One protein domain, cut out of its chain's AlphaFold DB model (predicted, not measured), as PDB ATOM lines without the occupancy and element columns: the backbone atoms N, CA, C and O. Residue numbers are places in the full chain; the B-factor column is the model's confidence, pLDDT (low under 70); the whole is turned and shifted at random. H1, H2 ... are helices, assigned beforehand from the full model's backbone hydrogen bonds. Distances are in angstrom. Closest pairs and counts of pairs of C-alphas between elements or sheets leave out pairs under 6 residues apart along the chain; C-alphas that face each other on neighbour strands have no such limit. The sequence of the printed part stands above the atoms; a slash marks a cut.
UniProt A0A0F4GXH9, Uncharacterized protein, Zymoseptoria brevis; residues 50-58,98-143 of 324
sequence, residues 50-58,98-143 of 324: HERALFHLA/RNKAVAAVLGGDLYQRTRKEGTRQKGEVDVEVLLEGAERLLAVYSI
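Overview. This is residues 50 to 58 and 98 to 143 of the 324 residues of an uncharacterized protein of Zymoseptoria brevis (UniProt A0A0F4GXH9). The longest helix, H4, is crossed by H2 and H3 on one side; H1 packs on H2 at one end, and residues 119 to 124, of which 119 belongs to H3, stick out at the other. The printed part has 55 residues with four named helices, H1 to H4 in chain order, and no named strand: all helix. It is only just compact, close to loose, with a radius of gyration of the C-alphas of 11.7 A, and elongated, spanning 36 by 21 by 15 A.

Along the chain. H4, residues 127 to 140, is 20.3 A long and ends at C-alpha 140 (181.227, 233.337, 248.661). H3, residues 108 to 119, is 16.7 A, H2, residues 100 to 106, 10.0 A, and H1, residues 50 to 55, 9.2 A, from C-alpha 50 (183.091, 235.036, 253.273).

Arrangement. H4 touches H3 with residues 129 to 133 alone, opposite ways at a steep tilt of 57 degrees; closest C-alphas Thr 114 and Leu 130, 5.9 A. H2, the hub, touches H4, only just about perpendicular at 73 degrees; closest C-alphas Leu 106 and Gly 133, 6.4 A. H2 and H3 only just touch, only at the corner, with 3 pairs of C-alphas within 8 A; closest Ala 103 and Tyr 111, 5.4 A. H1 touches H2; closest C-alphas Leu 54 and Ala 101, 4.9 A. H1 and H3 are apart. In H2 and H3 every O i to N i+4 pair is within hydrogen-bond range, in H4 9 of 10, in H1 1 of 2.

Size, cuts and confidence. Residues 59 to 97 are not printed; C-alphas 58 and 98 are 15.8 A apart. Of the links printed whole, none is long. pLDDT is under 70 at residues 50, 52 to 58, 98 to 99 and 118 to 124.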
ATOM      1  N   HIS A  50     183.450 236.164 252.444       67.56
ATOM      2  CA  HIS A  50     183.091 235.036 253.273       67.56
ATOM      3  C   HIS A  50     182.858 235.390 254.753       67.56
ATOM      4  O   HIS A  50     182.060 234.748 255.438       67.56
ATOM      5  N   GLU A  51     183.495 236.452 255.236       71.12
ATOM      6  CA  GLU A  51     183.318 236.990 256.582       71.12
ATOM      7  C   GLU A  51     182.062 237.860 256.674       71.12
ATOM      8  O   GLU A  51     181.319 237.795 257.655       71.12
ATOM      9  N   ARG A  52     181.718 238.584 255.604       69.44
ATOM     10  CA  ARG A  52     180.444 239.323 255.527       69.44
ATOM     11  C   ARG A  52     179.242 238.395 255.715       69.44
ATOM     12  O   ARG A  52     178.311 238.741 256.433       69.44
ATOM     13  N   ALA A  53     179.288 237.177 255.175       64.69
ATOM     14  CA  ALA A  53     178.251 236.166 255.395       64.69
ATOM     15  C   ALA A  53     178.144 235.671 256.855       64.69
ATOM     16  O   ALA A  53     177.063 235.272 257.294       64.69
ATOM     17  N   LEU A  54     179.242 235.704 257.618       66.38
ATOM     18  CA  LEU A  54     179.268 235.350 259.043       66.38
ATOM     19  C   LEU A  54     178.683 236.473 259.916       66.38
ATOM     20  O   LEU A  54     177.991 236.191 260.898       66.38
ATOM     21  N   PHE A  55     178.942 237.734 259.548       58.25
ATOM     22  CA  PHE A  55     178.604 238.918 260.350       58.25
ATOM     23  C   PHE A  55     177.347 239.665 259.896       58.25
ATOM     24  O   PHE A  55     176.837 240.507 260.641       58.25
ATOM     25  N   HIS A  56     176.787 239.334 258.732       60.75
ATOM     26  CA  HIS A  56     175.435 239.732 258.352       60.75
ATOM     27  C   HIS A  56     174.444 238.905 259.180       60.75
ATOM     28  O   HIS A  56     173.822 237.944 258.726       60.75
ATOM     29  N   LEU A  57     174.309 239.285 260.452       55.06
ATOM     30  CA  LEU A  57     173.105 239.020 261.219       55.06
ATOM     31  C   LEU A  57     171.944 239.479 260.338       55.06
ATOM     32  O   LEU A  57     171.927 240.628 259.904       55.06
ATOM     33  N   ALA A  58     171.051 238.543 260.019       52.12
ATOM     34  CA  ALA A  58     169.854 238.770 259.224       52.12
ATOM     35  C   ALA A  58     169.252 240.163 259.493       52.12
ATOM     36  O   ALA A  58     169.232 240.580 260.660       52.12
ATOM     37  N   ARG A  98     174.469 224.959 263.761       59.25
ATOM     38  CA  ARG A  98     175.943 224.937 263.776       59.25
ATOM     39  C   ARG A  98     176.543 225.601 262.524       59.25
ATOM     40  O   ARG A  98     177.701 225.987 262.544       59.25
ATOM     41  N   ASN A  99     175.725 225.824 261.487       69.88
ATOM     42  CA  ASN A  99     176.107 226.425 260.214       69.88
ATOM     43  C   ASN A  99     175.212 227.639 259.863       69.88
ATOM     44  O   ASN A  99     174.635 227.699 258.777       69.88
ATOM     45  N   LYS A 100     175.054 228.606 260.781       71.88
ATOM     46  CA  LYS A 100     174.237 229.819 260.551       71.88
ATOM     47  C   LYS A 100     174.696 230.635 259.332       71.88
ATOM     48  O   LYS A 100     173.854 231.153 258.609       71.88
ATOM     49  N   ALA A 101     176.001 230.696 259.073       71.12
ATOM     50  CA  ALA A 101     176.552 231.397 257.912       71.12
ATOM     51  C   ALA A 101     176.233 230.699 256.587       71.12
ATOM     52  O   ALA A 101     175.791 231.338 255.643       71.12
ATOM     53  N   VAL A 102     176.344 229.368 256.543       77.31
ATOM     54  CA  VAL A 102     175.942 228.569 255.374       77.31
ATOM     55  C   VAL A 102     174.451 228.769 255.080       77.31
ATOM     56  O   VAL A 102     174.067 228.928 253.927       77.31
ATOM     57  N   ALA A 103     173.612 228.837 256.119       80.50
ATOM     58  CA  ALA A 103     172.186 229.126 255.972       80.50
ATOM     59  C   ALA A 103     171.899 230.564 255.496       80.50
ATOM     60  O   ALA A 103     170.916 230.778 254.790       80.50
ATOM     61  N   ALA A 104     172.742 231.537 255.853       75.81
ATOM     62  CA  ALA A 104     172.633 232.911 255.365       75.81
ATOM     63  C   ALA A 104     173.020 233.034 253.880       75.81
ATOM     64  O   ALA A 104     172.373 233.779 253.150       75.81
ATOM     65  N   VAL A 105     174.024 232.274 253.424       79.00
ATOM     66  CA  VAL A 105     174.475 232.256 252.017       79.00
ATOM     67  C   VAL A 105     173.510 231.489 251.114       79.00
ATOM     68  O   VAL A 105     173.146 231.965 250.042       79.00
ATOM     69  N   LEU A 106     173.079 230.301 251.539       83.62
ATOM     70  CA  LEU A 106     172.174 229.459 250.752       83.62
ATOM     71  C   LEU A 106     170.718 229.942 250.809       83.62
ATOM     72  O   LEU A 106     169.945 229.684 249.887       83.62
ATOM     73  N   GLY A 107     170.342 230.636 251.883       83.25
ATOM     74  CA  GLY A 107     168.952 230.896 252.245       83.25
ATOM     75  C   GLY A 107     168.341 229.735 253.040       83.25
ATOM     76  O   GLY A 107     168.791 228.588 252.966       83.25
ATOM     77  N   GLY A 108     167.296 230.033 253.819       80.94
ATOM     78  CA  GLY A 108     166.665 229.070 254.730       80.94
ATOM     79  C   GLY A 108     166.120 227.819 254.033       80.94
ATOM     80  O   GLY A 108     166.300 226.716 254.549       80.94
ATOM     81  N   ASP A 109     165.520 227.973 252.851       83.50
ATOM     82  CA  ASP A 109     164.855 226.878 252.133       83.50
ATOM     83  C   ASP A 109     165.844 225.944 251.431       83.50
ATOM     84  O   ASP A 109     165.695 224.722 251.476       83.50
ATOM     85  N   LEU A 110     166.877 226.504 250.795       83.38
ATOM     86  CA  LEU A 110     167.914 225.714 250.132       83.38
ATOM     87  C   LEU A 110     168.775 224.986 251.171       83.38
ATOM     88  O   LEU A 110     168.991 223.785 251.050       83.38
ATOM     89  N   TYR A 111     169.148 225.663 252.263       85.00
ATOM     90  CA  TYR A 111     169.878 225.045 253.374       85.00
ATOM     91  C   TYR A 111     169.118 223.869 254.005       85.00
ATOM     92  O   TYR A 111     169.718 222.844 254.332       85.00
ATOM     93  N   GLN A 112     167.796 223.986 254.173       83.56
ATOM     94  CA  GLN A 112     166.977 222.889 254.693       83.56
ATOM     95  C   GLN A 112     166.918 221.702 253.734       83.56
ATOM     96  O   GLN A 112     166.999 220.566 254.205       83.56
ATOM     97  N   ARG A 113     166.798 221.949 252.425       82.69
ATOM     98  CA  ARG A 113     166.815 220.890 251.406       82.69
ATOM     99  C   ARG A 113     168.161 220.166 251.395       82.69
ATOM    100  O   ARG A 113     168.189 218.970 251.652       82.69
ATOM    101  N   THR A 114     169.273 220.893 251.293       82.31
ATOM    102  CA  THR A 114     170.635 220.328 251.361       82.31
ATOM    103  C   THR A 114     170.886 219.556 252.665       82.31
ATOM    104  O   THR A 114     171.514 218.499 252.656       82.31
ATOM    105  N   ARG A 115     170.390 220.048 253.812       82.38
ATOM    106  CA  ARG A 115     170.581 219.381 255.112       82.38
ATOM    107  C   ARG A 115     169.764 218.099 255.243       82.38
ATOM    108  O   ARG A 115     170.296 217.121 255.760       82.38
ATOM    109  N   LYS A 116     168.493 218.116 254.825       78.12
ATOM    110  CA  LYS A 116     167.654 216.907 254.787       78.12
ATOM    111  C   LYS A 116     168.323 215.851 253.917       78.12
ATOM    112  O   LYS A 116     168.407 214.696 254.330       78.12
ATOM    113  N   GLU A 117     168.896 216.294 252.805       73.19
ATOM    114  CA  GLU A 117     169.503 215.404 251.835       73.19
ATOM    115  C   GLU A 117     170.821 214.785 252.300       73.19
ATOM    116  O   GLU A 117     171.014 213.577 252.218       73.19
ATOM    117  N   GLY A 118     171.686 215.572 252.941       65.12
ATOM    118  CA  GLY A 118     172.928 215.052 253.524       65.12
ATOM    119  C   GLY A 118     172.723 214.070 254.689       65.12
ATOM    120  O   GLY A 118     173.644 213.331 255.033       65.12
ATOM    121  N   THR A 119     171.538 214.052 255.315       66.62
ATOM    122  CA  THR A 119     171.210 213.122 256.413       66.62
ATOM    123  C   THR A 119     170.505 211.847 255.966       66.62
ATOM    124  O   THR A 119     170.478 210.879 256.730       66.62
ATOM    125  N   ARG A 120     169.943 211.816 254.753       66.50
ATOM    126  CA  ARG A 120     169.310 210.614 254.211       66.50
ATOM    127  C   ARG A 120     170.406 209.645 253.793       66.50
ATOM    128  O   ARG A 120     171.145 209.861 252.838       66.50
ATOM    129  N   GLN A 121     170.549 208.566 254.554       57.34
ATOM    130  CA  GLN A 121     171.483 207.507 254.212       57.34
ATOM    131  C   GLN A 121     171.014 206.832 252.913       57.34
ATOM    132  O   GLN A 121     170.083 206.037 252.919       57.34
ATOM    133  N   LYS A 122     171.716 207.130 251.811       57.50
ATOM    134  CA  LYS A 122     171.944 206.201 250.690       57.50
ATOM    135  C   LYS A 122     170.737 205.840 249.797       57.50
ATOM    136  O   LYS A 122     170.713 204.732 249.272       57.50
ATOM    137  N   GLY A 123     169.771 206.735 249.584       59.66
ATOM    138  CA  GLY A 123     168.611 206.410 248.732       59.66
ATOM    139  C   GLY A 123     168.151 207.501 247.774       59.66
ATOM    140  O   GLY A 123     168.019 207.247 246.586       59.66
ATOM    141  N   GLU A 124     167.931 208.719 248.265       68.94
ATOM    142  CA  GLU A 124     167.169 209.736 247.522       68.94
ATOM    143  C   GLU A 124     167.881 211.088 247.503       68.94
ATOM    144  O   GLU A 124     167.258 212.115 247.724       68.94
ATOM    145  N   VAL A 125     169.195 211.089 247.269       81.38
ATOM    146  CA  VAL A 125     169.979 212.326 247.258       81.38
ATOM    147  C   VAL A 125     169.681 213.144 246.008       81.38
ATOM    148  O   VAL A 125     170.150 212.788 244.930       81.38
ATOM    149  N   ASP A 126     168.951 214.254 246.149       87.19
ATOM    150  CA  ASP A 126     168.782 215.246 245.083       87.19
ATOM    151  C   ASP A 126     170.112 215.967 244.806       87.19
ATOM    152  O   ASP A 126     170.498 216.947 245.458       87.19
ATOM    153  N   VAL A 127     170.845 215.427 243.833       89.25
ATOM    154  CA  VAL A 127     172.165 215.907 243.421       89.25
ATOM    155  C   VAL A 127     172.093 217.332 242.864       89.25
ATOM    156  O   VAL A 127     173.042 218.089 243.058       89.25
ATOM    157  N   GLU A 128     170.984 217.743 242.241       90.88
ATOM    158  CA  GLU A 128     170.857 219.080 241.643       90.88
ATOM    159  C   GLU A 128     170.804 220.171 242.715       90.88
ATOM    160  O   GLU A 128     171.532 221.161 242.633       90.88
ATOM    161  N   VAL A 129     170.040 219.956 243.790       90.69
ATOM    162  CA  VAL A 129     169.999 220.878 244.942       90.69
ATOM    163  C   VAL A 129     171.364 220.953 245.637       90.69
ATOM    164  O   VAL A 129     171.762 222.018 246.122       90.69
ATOM    165  N   LEU A 130     172.103 219.841 245.697       90.88
ATOM    166  CA  LEU A 130     173.456 219.828 246.259       90.88
ATOM    167  C   LEU A 130     174.457 220.589 245.384       90.88
ATOM    168  O   LEU A 130     175.262 221.352 245.923       90.88
ATOM    169  N   LEU A 131     174.408 220.404 244.063       92.50
ATOM    170  CA  LEU A 131     175.275 221.114 243.121       92.50
ATOM    171  C   LEU A 131     174.948 222.612 243.094       92.50
ATOM    172  O   LEU A 131     175.866 223.422 243.191       92.50
ATOM    173  N   GLU A 132     173.667 222.991 243.086       91.62
ATOM    174  CA  GLU A 132     173.238 224.392 243.190       91.62
ATOM    175  C   GLU A 132     173.719 225.027 244.507       91.62
ATOM    176  O   GLU A 132     174.236 226.149 244.529       91.62
ATOM    177  N   GLY A 133     173.603 224.299 245.622       91.19
ATOM    178  CA  GLY A 133     174.125 224.744 246.911       91.19
ATOM    179  C   GLY A 133     175.646 224.921 246.898       91.19
ATOM    180  O   GLY A 133     176.160 225.921 247.403       91.19
ATOM    181  N   ALA A 134     176.377 223.990 246.283       91.44
ATOM    182  CA  ALA A 134     177.828 224.074 246.154       91.44
ATOM    183  C   ALA A 134     178.267 225.281 245.310       91.44
ATOM    184  O   ALA A 134     179.230 225.953 245.676       91.44
ATOM    185  N   GLU A 135     177.542 225.616 244.239       90.88
ATOM    186  CA  GLU A 135     177.817 226.795 243.406       90.88
ATOM    187  C   GLU A 135     177.598 228.105 244.159       90.88
ATOM    188  O   GLU A 135     178.453 228.995 244.137       90.88
ATOM    189  N   ARG A 136     176.482 228.210 244.889       89.00
ATOM    190  CA  ARG A 136     176.202 229.391 245.717       89.00
ATOM    191  C   ARG A 136     177.229 229.563 246.833       89.00
ATOM    192  O   ARG A 136     177.596 230.691 247.155       89.00
ATOM    193  N   LEU A 137     177.718 228.464 247.410       88.06
ATOM    194  CA  LEU A 137     178.794 228.516 248.400       88.06
ATOM    195  C   LEU A 137     180.135 228.889 247.774       88.06
ATOM    196  O   LEU A 137     180.864 229.671 248.377       88.06
ATOM    197  N   LEU A 138     180.438 228.403 246.571       89.75
ATOM    198  CA  LEU A 138     181.674 228.726 245.860       89.75
ATOM    199  C   LEU A 138     181.783 230.220 245.516       89.75
ATOM    200  O   LEU A 138     182.877 230.777 245.552       89.75
ATOM    201  N   ALA A 139     180.658 230.883 245.233       86.56
ATOM    202  CA  ALA A 139     180.625 232.325 244.979       86.56
ATOM    203  C   ALA A 139     181.079 233.162 246.191       86.56
ATOM    204  O   ALA A 139     181.627 234.249 246.026       86.56
ATOM    205  N   VAL A 140     180.850 232.660 247.410       85.94
ATOM    206  CA  VAL A 140     181.227 233.337 248.661       85.94
ATOM    207  C   VAL A 140     182.582 232.846 249.178       85.94
ATOM    208  O   VAL A 140     183.359 233.655 249.688       85.94
ATOM    209  N   TYR A 141     182.864 231.551 249.015       85.44
ATOM    210  CA  TYR A 141     184.075 230.854 249.443       85.44
ATOM    211  C   TYR A 141     184.796 230.273 248.220       85.44
ATOM    212  O   TYR A 141     184.566 229.125 247.834       85.44
ATOM    213  N   SER A 142     185.689 231.051 247.607       85.50
ATOM    214  CA  SER A 142     186.477 230.575 246.471       85.50
ATOM    215  C   SER A 142     187.508 229.543 246.931       85.50
ATOM    216  O   SER A 142     188.470 229.880 247.621       85.50
ATOM    217  N   ILE A 143     187.325 228.289 246.523       88.06
ATOM    218  CA  ILE A 143     188.297 227.215 246.734       88.06
ATOM    219  C   ILE A 143     188.880 226.851 245.361       88.06
ATOM    220  O   ILE A 143     188.110 226.509 244.455       88.06
TER     221      ILE A 143